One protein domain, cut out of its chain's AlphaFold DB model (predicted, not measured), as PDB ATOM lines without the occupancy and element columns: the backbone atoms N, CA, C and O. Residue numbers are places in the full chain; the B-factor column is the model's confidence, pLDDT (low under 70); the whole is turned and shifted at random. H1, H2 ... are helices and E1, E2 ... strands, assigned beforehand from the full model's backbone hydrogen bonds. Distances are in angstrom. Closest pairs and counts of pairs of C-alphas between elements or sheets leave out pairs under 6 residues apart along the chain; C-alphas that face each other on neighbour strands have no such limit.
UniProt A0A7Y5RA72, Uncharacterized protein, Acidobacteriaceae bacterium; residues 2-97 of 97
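This is residues 2 to 97 of the 97 residues of an uncharacterized protein of Acidobacteriaceae bacterium (UniProt A0A7Y5RA72). A wide, flat V: one arm is the long helix H1, the other a long, twisted hairpin, E1 and E2, with H2 packed on it and E3 beside E1. The printed part has 96 residues, in order H1, E1, E2, H2, E3; the mixed sheet runs E2, E1, E3. The class is mixed; the whole is extended, radius of gyration of the C-alphas 20.4 A, spanning 57 by 47 by 17 A.

H1, residues 2 to 36, begins at (-53.509, 0.159, -131.086) and measures 51.0 A. E1, residues 41 to 54, measures 39.7 A; E2, residues 58 to 72, 37.3 A, and bends by 72 degrees at residue 67. H2 is residues 84 to 89; E3, residues 92 to 96, ends at (-24.274, -13.396, -95.710).

H1, with every O i to N i+4 pair within hydrogen-bond range, only grazes the sheet; C-alphas 35 and 41 are closest, 6.8 A. E1 and E2 are antiparallel (N 48 to O 65, 2.8 A). H2, 1 of 2 pairs within range, lies over E2, height 8.1 A; C-alphas 71 and 84 are closest, 4.9 A. E3 is parallel to E1 (N 49 to O 93, 2.9 A).

Residues 2 to 22 stand free. The printed part has no cut; the link E2 to H2 is long. Residue 2 is under pLDDT 70.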
ATOM      1  N   GLY A   2     -54.665   0.027-132.001       68.88
ATOM      2  CA  GLY A   2     -53.509   0.159-131.086       68.88
ATOM      3  C   GLY A   2     -53.210   1.567-130.539       68.88
ATOM      4  O   GLY A   2     -52.918   1.705-129.356       68.88
ATOM      5  N   ALA A   3     -53.349   2.629-131.342       72.25
ATOM      6  CA  ALA A   3     -52.996   3.993-130.916       72.25
ATOM      7  C   ALA A   3     -53.837   4.519-129.731       72.25
ATOM      8  O   ALA A   3     -53.331   5.241-128.877       72.25
ATOM      9  N   TRP A   4     -55.106   4.113-129.637       79.62
ATOM     10  CA  TRP A   4     -56.004   4.531-128.556       79.62
ATOM     11  C   TRP A   4     -55.699   3.816-127.230       79.62
ATOM     12  O   TRP A   4     -55.770   4.425-126.165       79.62
ATOM     13  N   LEU A   5     -55.293   2.542-127.294       81.75
ATOM     14  CA  LEU A   5     -54.821   1.781-126.132       81.75
ATOM     15  C   LEU A   5     -53.488   2.327-125.604       81.75
ATOM     16  O   LEU A   5     -53.350   2.527-124.400       81.75
ATOM     17  N   LEU A   6     -52.544   2.642-126.499       83.62
ATOM     18  CA  LEU A   6     -51.263   3.261-126.134       83.62
ATOM     19  C   LEU A   6     -51.456   4.633-125.480       83.62
ATOM     20  O   LEU A   6     -50.812   4.934-124.480       83.62
ATOM     21  N   HIS A   7     -52.390   5.439-125.991       87.69
ATOM     22  CA  HIS A   7     -52.722   6.728-125.396       87.69
ATOM     23  C   HIS A   7     -53.291   6.568-123.980       87.69
ATOM     24  O   HIS A   7     -52.800   7.194-123.048       87.69
ATOM     25  N   LYS A   8     -54.269   5.676-123.773       90.38
ATOM     26  CA  LYS A   8     -54.830   5.422-122.434       90.38
ATOM     27  C   LYS A   8     -53.786   4.935-121.431       90.38
ATOM     28  O   LYS A   8     -53.798   5.382-120.287       90.38
ATOM     29  N   LEU A   9     -52.885   4.054-121.864       92.06
ATOM     30  CA  LEU A   9     -51.767   3.593-121.042       92.06
ATOM     31  C   LEU A   9     -50.833   4.749-120.670       92.06
ATOM     32  O   LEU A   9     -50.489   4.892-119.502       92.06
ATOM     33  N   ALA A  10     -50.479   5.606-121.630       92.50
ATOM     34  CA  ALA A  10     -49.637   6.772-121.374       92.50
ATOM     35  C   ALA A  10     -50.269   7.734-120.353       92.50
ATOM     36  O   ALA A  10     -49.591   8.185-119.434       92.50
ATOM     37  N   TRP A  11     -51.575   7.999-120.456       93.69
ATOM     38  CA  TRP A  11     -52.292   8.831-119.484       93.69
ATOM     39  C   TRP A  11     -52.361   8.196-118.098       93.69
ATOM     40  O   TRP A  11     -52.115   8.880-117.109       93.69
ATOM     41  N   ALA A  12     -52.665   6.900-118.011       95.06
ATOM     42  CA  ALA A  12     -52.710   6.196-116.732       95.06
ATOM     43  C   ALA A  12     -51.344   6.224-116.027       95.06
ATOM     44  O   ALA A  12     -51.271   6.522-114.835       95.06
ATOM     45  N   LEU A  13     -50.260   5.991-116.775       96.12
ATOM     46  CA  LEU A  13     -48.893   6.108-116.266       96.12
ATOM     47  C   LEU A  13     -48.571   7.542-115.834       96.12
ATOM     48  O   LEU A  13     -48.024   7.740-114.752       96.12
ATOM     49  N   GLY A  14     -48.952   8.540-116.637       96.62
ATOM     50  CA  GLY A  14     -48.758   9.952-116.310       96.62
ATOM     51  C   GLY A  14     -49.464  10.358-115.015       96.62
ATOM     52  O   GLY A  14     -48.850  10.956-114.135       96.62
ATOM     53  N   ILE A  15     -50.730   9.970-114.851       96.81
ATOM     54  CA  ILE A  15     -51.508  10.240-113.633       96.81
ATOM     55  C   ILE A  15     -50.883   9.532-112.429       96.81
ATOM     56  O   ILE A  15     -50.710  10.153-111.381       96.81
ATOM     57  N   GLY A  16     -50.505   8.260-112.574       97.50
ATOM     58  CA  GLY A  16     -49.844   7.503-111.510       97.50
ATOM     59  C   GLY A  16     -48.526   8.143-111.065       97.50
ATOM     60  O   GLY A  16     -48.268   8.255-109.865       97.50
ATOM     61  N   ALA A  17     -47.722   8.632-112.013       97.12
ATOM     62  CA  ALA A  17     -46.476   9.332-111.724       97.12
ATOM     63  C   ALA A  17     -46.720  10.646-110.965       97.12
ATOM     64  O   ALA A  17     -46.091  10.880-109.934       97.12
ATOM     65  N   VAL A  18     -47.673  11.469-111.420       97.88
ATOM     66  CA  VAL A  18     -48.027  12.733-110.748       97.88
ATOM     67  C   VAL A  18     -48.559  12.473-109.339       97.88
ATOM     68  O   VAL A  18     -48.114  13.115-108.392       97.88
ATOM     69  N   ALA A  19     -49.458  11.501-109.169       97.25
ATOM     70  CA  ALA A  19     -49.991  11.139-107.857       97.25
ATOM     71  C   ALA A  19     -48.880  10.688-106.896       97.25
ATOM     72  O   ALA A  19     -48.820  11.146-105.755       97.25
ATOM     73  N   THR A  20     -47.958   9.846-107.370       96.75
ATOM     74  CA  THR A  20     -46.815   9.376-106.572       96.75
ATOM     75  C   THR A  20     -45.897  10.531-106.177       96.75
ATOM     76  O   THR A  20     -45.477  10.618-105.025       96.75
ATOM     77  N   MET A  21     -45.634  11.458-107.103       97.50
ATOM     78  CA  MET A  21     -44.826  12.649-106.843       97.50
ATOM     79  C   MET A  21     -45.461  13.539-105.770       97.50
ATOM     80  O   MET A  21     -44.783  13.936-104.824       97.50
ATOM     81  N   VAL A  22     -46.765  13.809-105.873       98.06
ATOM     82  CA  VAL A  22     -47.499  14.623-104.893       98.06
ATOM     83  C   VAL A  22     -47.485  13.968-103.511       98.06
ATOM     84  O   VAL A  22     -47.228  14.653-102.521       98.06
ATOM     85  N   LEU A  23     -47.698  12.651-103.427       97.69
ATOM     86  CA  LEU A  23     -47.640  11.915-102.160       97.69
ATOM     87  C   LEU A  23     -46.245  11.968-101.531       97.69
ATOM     88  O   LEU A  23     -46.127  12.235-100.336       97.69
ATOM     89  N   TYR A  24     -45.195  11.761-102.329       96.94
ATOM     90  CA  TYR A  24     -43.819  11.829-101.844       96.94
ATOM     91  C   TYR A  24     -43.454  13.237-101.355       96.94
ATOM     92  O   TYR A  24     -42.911  13.390-100.261       96.94
ATOM     93  N   MET A  25     -43.794  14.279-102.121       98.06
ATOM     94  CA  MET A  25     -43.538  15.670-101.729       98.06
ATOM     95  C   MET A  25     -44.332  16.074-100.483       98.06
ATOM     96  O   MET A  25     -43.799  16.767 -99.615       98.06
ATOM     97  N   GLY A  26     -45.586  15.628-100.373       98.25
ATOM     98  CA  GLY A  26     -46.420  15.854 -99.195       98.25
ATOM     99  C   GLY A  26     -45.842  15.194 -97.944       98.25
ATOM    100  O   GLY A  26     -45.702  15.851 -96.912       98.25
ATOM    101  N   ASP A  27     -45.441  13.925 -98.043       97.94
ATOM    102  CA  ASP A  27     -44.773  13.208 -96.951       97.94
ATOM    103  C   ASP A  27     -43.467  13.895 -96.536       97.94
ATOM    104  O   ASP A  27     -43.254  14.149 -95.349       97.94
ATOM    105  N   TRP A  28     -42.633  14.280 -97.508       98.00
ATOM    106  CA  TRP A  28     -41.391  15.007 -97.251       98.00
ATOM    107  C   TRP A  28     -41.645  16.330 -96.521       98.00
ATOM    108  O   TRP A  28     -40.983  16.614 -95.524       98.00
ATOM    109  N   ALA A  29     -42.620  17.130 -96.963       98.12
ATOM    110  CA  ALA A  29     -42.935  18.412 -96.335       98.12
ATOM    111  C   ALA A  29     -43.393  18.231 -94.878       98.12
ATOM    112  O   ALA A  29     -42.903  18.916 -93.977       98.12
ATOM    113  N   VAL A  30     -44.281  17.265 -94.629       98.06
ATOM    114  CA  VAL A  30     -44.729  16.919 -93.272       98.06
ATOM    115  C   VAL A  30     -43.552  16.451 -92.418       98.06
ATOM    116  O   VAL A  30     -43.401  16.903 -91.279       98.06
ATOM    117  N   TRP A  31     -42.692  15.587 -92.955       98.00
ATOM    118  CA  TRP A  31     -41.494  15.117 -92.267       98.00
ATOM    119  C   TRP A  31     -40.544  16.271 -91.921       98.00
ATOM    120  O   TRP A  31     -40.119  16.377 -90.772       98.00
ATOM    121  N   ARG A  32     -40.282  17.204 -92.846       97.94
ATOM    122  CA  ARG A  32     -39.451  18.395 -92.586       97.94
ATOM    123  C   ARG A  32     -40.011  19.257 -91.458       97.94
ATOM    124  O   ARG A  32     -39.244  19.707 -90.610       97.94
ATOM    125  N   ILE A  33     -41.330  19.445 -91.407       98.31
ATOM    126  CA  ILE A  33     -41.986  20.171 -90.309       98.31
ATOM    127  C   ILE A  33     -41.802  19.426 -88.981       98.31
ATOM    128  O   ILE A  33     -41.509  20.056 -87.964       98.31
ATOM    129  N   ARG A  34     -41.934  18.093 -88.967       97.62
ATOM    130  CA  ARG A  34     -41.682  17.284 -87.762       97.62
ATOM    131  C   ARG A  34     -40.231  17.392 -87.303       97.62
ATOM    132  O   ARG A  34     -40.005  17.589 -86.114       97.62
ATOM    133  N   VAL A  35     -39.263  17.324 -88.222       97.19
ATOM    134  CA  VAL A  35     -37.834  17.518 -87.921       97.19
ATOM    135  C   VAL A  35     -37.593  18.896 -87.312       97.19
ATOM    136  O   VAL A  35     -36.960  18.989 -86.267       97.19
ATOM    137  N   ALA A  36     -38.153  19.957 -87.901       97.38
ATOM    138  CA  ALA A  36     -38.016  21.318 -87.382       97.38
ATOM    139  C   ALA A  36     -38.602  21.491 -85.966       97.38
ATOM    140  O   ALA A  36     -38.191  22.384 -85.233       97.38
ATOM    141  N   ARG A  37     -39.546  20.629 -85.572       97.69
ATOM    142  CA  ARG A  37     -40.143  20.576 -84.228       97.69
ATOM    143  C   ARG A  37     -39.484  19.543 -83.301       97.69
ATOM    144  O   ARG A  37     -39.987  19.326 -82.206       97.69
ATOM    145  N   GLY A  38     -38.406  18.889 -83.737       95.12
ATOM    146  CA  GLY A  38     -37.658  17.905 -82.946       95.12
ATOM    147  C   GLY A  38     -38.240  16.485 -82.917       95.12
ATOM    148  O   GLY A  38     -37.775  15.672 -82.132       95.12
ATOM    149  N   GLY A  39     -39.233  16.158 -83.752       94.75
ATOM    150  CA  GLY A  39     -39.937  14.861 -83.733       94.75
ATOM    151  C   GLY A  39     -39.955  14.116 -85.070       94.75
ATOM    152  O   GLY A  39     -40.868  13.333 -85.329       94.75
ATOM    153  N   GLY A  40     -39.026  14.421 -85.980       95.19
ATOM    154  CA  GLY A  40     -38.984  13.821 -87.321       95.19
ATOM    155  C   GLY A  40     -38.195  12.512 -87.428       95.19
ATOM    156  O   GLY A  40     -38.326  11.816 -88.435       95.19
ATOM    157  N   MET A  41     -37.409  12.179 -86.406       97.56
ATOM    158  CA  MET A  41     -36.577  10.978 -86.334       97.56
ATOM    159  C   MET A  41     -36.925  10.174 -85.080       97.56
ATOM    160  O   MET A  41     -37.491  10.725 -84.136       97.56
ATOM    161  N   ASP A  42     -36.600   8.889 -85.098       97.00
ATOM    162  CA  ASP A  42     -36.682   7.981 -83.956       97.00
ATOM    163  C   ASP A  42     -35.569   6.930 -84.054       97.00
ATOM    164  O   ASP A  42     -34.839   6.890 -85.050       97.00
ATOM    165  N   GLU A  43     -35.456   6.067 -83.052       96.88
ATOM    166  CA  GLU A  43     -34.530   4.939 -83.069       96.88
ATOM    167  C   GLU A  43     -35.247   3.624 -82.777       96.88
ATOM    168  O   GLU A  43     -36.052   3.508 -81.853       96.88
ATOM    169  N   VAL A  44     -34.922   2.595 -83.557       96.19
ATOM    170  CA  VAL A  44     -35.482   1.252 -83.396       96.19
ATOM    171  C   VAL A  44     -34.343   0.251 -83.276       96.19
ATOM    172  O   VAL A  44     -33.436   0.221 -84.108       96.19
ATOM    173  N   GLN A  45     -34.404  -0.607 -82.258       96.94
ATOM    174  CA  GLN A  45     -33.437  -1.687 -82.085       96.94
ATOM    175  C   GLN A  45     -33.559  -2.713 -83.224       96.94
ATOM    176  O   GLN A  45     -34.631  -3.285 -83.451       96.94
ATOM    177  N   ARG A  46     -32.445  -2.961 -83.918       95.88
ATOM    178  CA  ARG A  46     -32.284  -4.006 -84.936       95.88
ATOM    179  C   ARG A  46     -31.391  -5.129 -84.430       95.88
ATOM    180  O   ARG A  46     -30.492  -4.888 -83.630       95.88
ATOM    181  N   THR A  47     -31.626  -6.328 -84.952       95.62
ATOM    182  CA  THR A  47     -30.841  -7.538 -84.676       95.62
ATOM    183  C   THR A  47     -30.142  -7.997 -85.951       95.62
ATOM    184  O   THR A  47     -30.780  -8.114 -86.997       95.62
ATOM    185  N   GLU A  48     -28.843  -8.281 -85.881       94.25
ATOM    186  CA  GLU A  48     -28.076  -8.841 -86.995       94.25
ATOM    187  C   GLU A  48     -28.012 -10.353 -86.846       94.25
ATOM    188  O   GLU A  48     -27.701 -10.881 -85.777       94.25
ATOM    189  N   VAL A  49     -28.265 -11.049 -87.948       94.12
ATOM    190  CA  VAL A  49     -28.044 -12.484 -88.076       94.12
ATOM    191  C   VAL A  49     -27.044 -12.690 -89.202       94.12
ATOM    192  O   VAL A  49     -27.267 -12.269 -90.338       94.12
ATOM    193  N   GLN A  50     -25.926 -13.327 -88.885       93.25
ATOM    194  CA  GLN A  50     -24.882 -13.641 -89.850       93.25
ATOM    195  C   GLN A  50     -25.095 -15.056 -90.375       93.25
ATOM    196  O   GLN A  50     -25.391 -15.970 -89.612       93.25
ATOM    197  N   VAL A  51     -24.958 -15.238 -91.681       92.88
ATOM    198  CA  VAL A  51     -25.167 -16.517 -92.360       92.88
ATOM    199  C   VAL A  51     -23.881 -16.899 -93.063       92.88
ATOM    200  O   VAL A  51     -23.498 -16.244 -94.033       92.88
ATOM    201  N   ALA A  52     -23.239 -17.963 -92.591       90.19
ATOM    202  CA  ALA A  52     -22.048 -18.521 -93.213       90.19
ATOM    203  C   ALA A  52     -22.429 -19.693 -94.124       90.19
ATOM    204  O   ALA A  52     -23.175 -20.595 -93.723       90.19
ATOM    205  N   SER A  53     -21.914 -19.684 -95.355       89.31
ATOM    206  CA  SER A  53     -22.029 -20.831 -96.258       89.31
ATOM    207  C   SER A  53     -20.932 -21.853 -95.974       89.31
ATOM    208  O   SER A  53     -19.742 -21.549 -96.058       89.31
ATOM    209  N   LEU A  54     -21.323 -23.087 -95.665       87.19
ATOM    210  CA  LEU A  54     -20.407 -24.184 -95.380       87.19
ATOM    211  C   LEU A  54     -20.343 -25.197 -96.523       87.19
ATOM    212  O   LEU A  54     -21.231 -25.305 -97.375       87.19
ATOM    213  N   LYS A  55     -19.278 -26.010 -96.502       87.12
ATOM    214  CA  LYS A  55     -19.120 -27.145 -97.421       87.12
ATOM    215  C   LYS A  55     -20.346 -28.063 -97.364       87.12
ATOM    216  O   LYS A  55     -20.869 -28.366 -96.294       87.12
ATOM    217  N   GLY A  56     -20.765 -28.543 -98.535       88.69
ATOM    218  CA  GLY A  56     -21.922 -29.431 -98.666       88.69
ATOM    219  C   GLY A  56     -23.278 -28.719 -98.623       88.69
ATOM    220  O   GLY A  56     -24.247 -29.331 -98.188       88.69
ATOM    221  N   ASN A  57     -23.354 -27.453 -99.064       85.00
ATOM    222  CA  ASN A  57     -24.588 -26.654 -99.136       85.00
ATOM    223  C   ASN A  57     -25.298 -26.464 -97.786       85.00
ATOM    224  O   ASN A  57     -26.523 -26.357 -97.726       85.00
ATOM    225  N   LYS A  58     -24.533 -26.424 -96.693       89.06
ATOM    226  CA  LYS A  58     -25.064 -26.152 -95.354       89.06
ATOM    227  C   LYS A  58     -24.966 -24.661 -95.050       89.06
ATOM    228  O   LYS A  58     -24.003 -24.012 -95.448       89.06
ATOM    229  N   LEU A  59     -25.960 -24.137 -94.340       91.25
ATOM    230  CA  LEU A  59     -25.969 -22.768 -93.833       91.25
ATOM    231  C   LEU A  59     -25.933 -22.811 -92.313       91.25
ATOM    232  O   LEU A  59     -26.735 -23.519 -91.703       91.25
ATOM    233  N   GLU A  60     -25.033 -22.037 -91.722       90.31
ATOM    234  CA  GLU A  60     -25.021 -21.791 -90.282       90.31
ATOM    235  C   GLU A  60     -25.376 -20.337 -89.991       90.31
ATOM    236  O   GLU A  60     -24.920 -19.424 -90.681       90.31
ATOM    237  N   TYR A  61     -26.218 -20.150 -88.975       91.75
ATOM    238  CA  TYR A  61     -26.724 -18.856 -88.536       91.75
ATOM    239  C   TYR A  61     -26.066 -18.486 -87.211       91.75
ATOM    240  O   TYR A  61     -26.120 -19.252 -86.250       91.75
ATOM    241  N   TYR A  62     -25.484 -17.297 -87.157       92.00
ATOM    242  CA  TYR A  62     -24.813 -16.745 -85.991       92.00
ATOM    243  C   TYR A  62     -25.494 -15.448 -85.565       92.00
ATOM    244  O   TYR A  62     -25.929 -14.652 -86.399       92.00
ATOM    245  N   TYR A  63     -25.574 -15.213 -84.257       92.38
ATOM    246  CA  TYR A  63     -26.043 -13.935 -83.732       92.38
ATOM    247  C   TYR A  63     -24.966 -12.865 -83.949       92.38
ATOM    248  O   TYR A  63     -23.869 -12.969 -83.405       92.38
ATOM    249  N   GLY A  64     -25.280 -11.849 -84.754       90.06
ATOM    250  CA  GLY A  64     -24.372 -10.755 -85.107       90.06
ATOM    251  C   GLY A  64     -24.450  -9.543 -84.176       90.06
ATOM    252  O   GLY A  64     -23.684  -8.601 -84.350       90.06
ATOM    253  N   GLY A  65     -25.355  -9.549 -83.192       94.19
ATOM    254  CA  GLY A  65     -25.540  -8.449 -82.244       94.19
ATOM    255  C   GLY A  65     -26.809  -7.631 -82.477       94.19
ATOM    256  O   GLY A  65     -27.633  -7.937 -83.338       94.19
ATOM    257  N   GLN A  66     -26.957  -6.574 -81.679       96.19
ATOM    258  CA  GLN A  66     -28.053  -5.611 -81.763       96.19
ATOM    259  C   GLN A  66     -27.518  -4.181 -81.730       96.19
ATOM    260  O   GLN A  66     -26.524  -3.904 -81.061       96.19
ATOM    261  N   TRP A  67     -28.191  -3.270 -82.431       95.25
ATOM    262  CA  TRP A  67     -27.880  -1.839 -82.416       95.25
ATOM    263  C   TRP A  67     -29.147  -1.006 -82.582       95.25
ATOM    264  O   TRP A  67     -30.154  -1.475 -83.117       95.25
ATOM    265  N   MET A  68     -29.091   0.240 -82.120       96.75
ATOM    266  CA  MET A  68     -30.135   1.230 -82.375       96.75
ATOM    267  C   MET A  68     -29.941   1.786 -83.785       96.75
ATOM    268  O   MET A  68     -28.885   2.330 -84.103       96.75
ATOM    269  N   ALA A  69     -30.935   1.594 -84.650       95.19
ATOM    270  CA  ALA A  69     -30.946   2.152 -85.993       95.19
ATOM    271  C   ALA A  69     -31.838   3.392 -86.018       95.19
ATOM    272  O   ALA A  69     -33.016   3.310 -85.652       95.19
ATOM    273  N   ALA A  70     -31.287   4.514 -86.478       96.75
ATOM    274  CA  ALA A  70     -32.070   5.710 -86.742       96.75
ATOM    275  C   ALA A  70     -33.134   5.421 -87.812       96.75
ATOM    276  O   ALA A  70     -32.950   4.605 -88.717       96.75
ATOM    277  N   CYS A  71     -34.283   6.073 -87.690       97.00
ATOM    278  CA  CYS A  71     -35.384   5.920 -88.624       97.00
ATOM    279  C   CYS A  71     -36.168   7.222 -88.763       97.00
ATOM    280  O   CYS A  71     -36.209   8.055 -87.855       97.00
ATOM    281  N   SER A  72     -36.813   7.411 -89.912       98.00
ATOM    282  CA  SER A  72     -37.630   8.594 -90.166       98.00
ATOM    283  C   SER A  72     -39.090   8.356 -89.771       98.00
ATOM    284  O   SER A  72     -39.716   7.359 -90.150       98.00
ATOM    285  N   ARG A  73     -39.682   9.303 -89.032       97.19
ATOM    286  CA  ARG A  73     -41.122   9.303 -88.715       97.19
ATOM    287  C   ARG A  73     -41.909   9.866 -89.899       97.19
ATOM    288  O   ARG A  73     -42.421  10.989 -89.852       97.19
ATOM    289  N   SER A  74     -41.983   9.084 -90.967       97.12
ATOM    290  CA  SER A  74     -42.596   9.408 -92.262       97.12
ATOM    291  C   SER A  74     -43.206   8.156 -92.903       97.12
ATOM    292  O   SER A  74     -43.004   7.039 -92.423       97.12
ATOM    293  N   ILE A  75     -43.995   8.336 -93.962       96.69
ATOM    294  CA  ILE A  75     -44.552   7.229 -94.747       96.69
ATOM    295  C   ILE A  75     -43.451   6.624 -95.619       96.69
ATOM    296  O   ILE A  75     -43.261   5.407 -95.596       96.69
ATOM    297  N   PHE A  76     -42.700   7.463 -96.336       96.81
ATOM    298  CA  PHE A  76     -41.575   7.036 -97.166       96.81
ATOM    299  C   PHE A  76     -40.240   7.234 -96.433       96.81
ATOM    300  O   PHE A  76     -40.167   8.076 -95.538       96.81
ATOM    301  N   PRO A  77     -39.177   6.487 -96.779       96.44
ATOM    302  CA  PRO A  77     -37.832   6.713 -96.245       96.44
ATOM    303  C   PRO A  77     -37.346   8.150 -96.485       96.44
ATOM    304  O   PRO A  77     -37.471   8.671 -97.596       96.44
ATOM    305  N   GLN A  78     -36.792   8.787 -95.452       96.50
ATOM    306  CA  GLN A  78     -36.246  10.149 -95.504       96.50
ATOM    307  C   GLN A  78     -34.887  10.206 -94.792       96.50
ATOM    308  O   GLN A  78     -34.573   9.355 -93.967       96.50
ATOM    309  N   ALA A  79     -34.074  11.222 -95.103       92.81
ATOM    310  CA  ALA A  79     -32.732  11.423 -94.525       92.81
ATOM    311  C   ALA A  79     -31.734  10.263 -94.723       92.81
ATOM    312  O   ALA A  79     -30.769  10.159 -93.976       92.81
ATOM    313  N   GLY A  80     -31.944   9.408 -95.726       93.25
ATOM    314  CA  GLY A  80     -31.109   8.219 -95.936       93.25
ATOM    315  C   GLY A  80     -31.435   7.055 -94.997       93.25
ATOM    316  O   GLY A  80     -30.847   5.990 -95.148       93.25
ATOM    317  N   GLU A  81     -32.408   7.226 -94.098       95.31
ATOM    318  CA  GLU A  81     -32.853   6.207 -93.154       95.31
ATOM    319  C   GLU A  81     -34.175   5.567 -93.587       95.31
ATOM    320  O   GLU A  81     -34.992   6.157 -94.302       95.31
ATOM    321  N   GLY A  82     -34.415   4.339 -93.125       95.50
ATOM    322  CA  GLY A  82     -35.696   3.668 -93.330       95.50
ATOM    323  C   GLY A  82     -36.823   4.323 -92.525       95.50
ATOM    324  O   GLY A  82     -36.605   4.877 -91.448       95.50
ATOM    325  N   ALA A  83     -38.060   4.210 -93.011       97.19
ATOM    326  CA  ALA A  83     -39.224   4.665 -92.258       97.19
ATOM    327  C   ALA A  83     -39.432   3.801 -91.000       97.19
ATOM    328  O   ALA A  83     -39.408   2.570 -91.088       97.19
ATOM    329  N   CYS A  84     -39.682   4.419 -89.843       97.00
ATOM    330  CA  CYS A  84     -39.743   3.707 -88.556       97.00
ATOM    331  C   CYS A  84     -40.745   2.547 -88.557       97.00
ATOM    332  O   CYS A  84     -40.413   1.441 -88.142       97.00
ATOM    333  N   TRP A  85     -41.934   2.751 -89.134       96.44
ATOM    334  CA  TRP A  85     -42.966   1.716 -89.231       96.44
ATOM    335  C   TRP A  85     -42.492   0.471 -90.001       96.44
ATOM    336  O   TRP A  85     -42.936  -0.645 -89.718       96.44
ATOM    337  N   TRP A  86     -41.615   0.651 -90.993       96.25
ATOM    338  CA  TRP A  86     -41.056  -0.440 -91.783       96.25
ATOM    339  C   TRP A  86     -39.962  -1.161 -91.003       96.25
ATOM    340  O   TRP A  86     -39.960  -2.392 -90.952       96.25
ATOM    341  N   ILE A  87     -39.069  -0.396 -90.364       95.56
ATOM    342  CA  ILE A  87     -37.985  -0.938 -89.539       95.56
ATOM    343  C   ILE A  87     -38.541  -1.745 -88.363       95.56
ATOM    344  O   ILE A  87     -38.084  -2.855 -88.117       95.56
ATOM    345  N   GLU A  88     -39.571  -1.245 -87.686       96.12
ATOM    346  CA  GLU A  88     -40.220  -1.944 -86.573       96.12
ATOM    347  C   GLU A  88     -40.801  -3.304 -86.963       96.12
ATOM    348  O   GLU A  88     -40.828  -4.201 -86.122       96.12
ATOM    349  N   ARG A  89     -41.248  -3.454 -88.218       95.88
ATOM    350  CA  ARG A  89     -41.770  -4.712 -88.777       95.88
ATOM    351  C   ARG A  89     -40.666  -5.641 -89.293       95.88
ATOM    352  O   ARG A  89     -40.897  -6.839 -89.393       95.88
ATOM    353  N   HIS A  90     -39.483  -5.105 -89.595       94.69
ATOM    354  CA  HIS A  90     -38.348  -5.826 -90.186       94.69
ATOM    355  C   HIS A  90     -37.062  -5.527 -89.408       94.69
ATOM    356  O   HIS A  90     -36.112  -4.929 -89.930       94.69
ATOM    357  N   ARG A  91     -37.057  -5.910 -88.127       94.19
ATOM    358  CA  ARG A  91     -35.955  -5.619 -87.195       94.19
ATOM    359  C   ARG A  91     -34.715  -6.469 -87.449       94.19
ATOM    360  O   ARG A  91     -33.627  -6.088 -87.028       94.19
ATOM    361  N   GLU A  92     -34.866  -7.591 -88.139       93.38
ATOM    362  CA  GLU A  92     -33.774  -8.507 -88.449       93.38
ATOM    363  C   GLU A  92     -33.056  -8.094 -89.736       93.38
ATOM    364  O   GLU A  92     -33.683  -7.784 -90.751       93.38
ATOM    365  N   VAL A  93     -31.726  -8.094 -89.693       92.56
ATOM    366  CA  VAL A  93     -30.863  -7.888 -90.856       92.56
ATOM    367  C   VAL A  93     -30.017  -9.132 -91.039       92.56
ATOM    368  O   VAL A  93     -29.258  -9.513 -90.151       92.56
ATOM    369  N   ILE A  94     -30.141  -9.754 -92.206       92.12
ATOM    370  CA  ILE A  94     -29.385 -10.951 -92.551       92.12
ATOM    371  C   ILE A  94     -28.141 -10.523 -93.328       92.12
ATOM    372  O   ILE A  94     -28.258  -9.993 -94.434       92.12
ATOM    373  N   LYS A  95     -26.951 -10.774 -92.778       91.12
ATOM    374  CA  LYS A  95     -25.683 -10.615 -93.502       91.12
ATOM    375  C   LYS A  95     -25.143 -11.975 -93.898       91.12
ATOM    376  O   LYS A  95     -24.979 -12.846 -93.054       91.12
ATOM    377  N   ARG A  96     -24.866 -12.162 -95.186       89.25
ATOM    378  CA  ARG A  96     -24.274 -13.396 -95.710       89.25
ATOM    379  C   ARG A  96     -22.787 -13.184 -95.968       89.25
ATOM    380  O   ARG A  96     -22.431 -12.174 -96.574       89.25
ATOM    381  N   TYR A  97     -21.981 -14.153 -95.545       77.25
ATOM    382  CA  TYR A  97     -20.537 -14.219 -95.770       77.25
ATOM    383  C   TYR A  97     -20.161 -15.497 -96.524       77.25
ATOM    384  O   TYR A  97     -20.860 -16.530 -96.350       77.25
TER     385      TYR A  97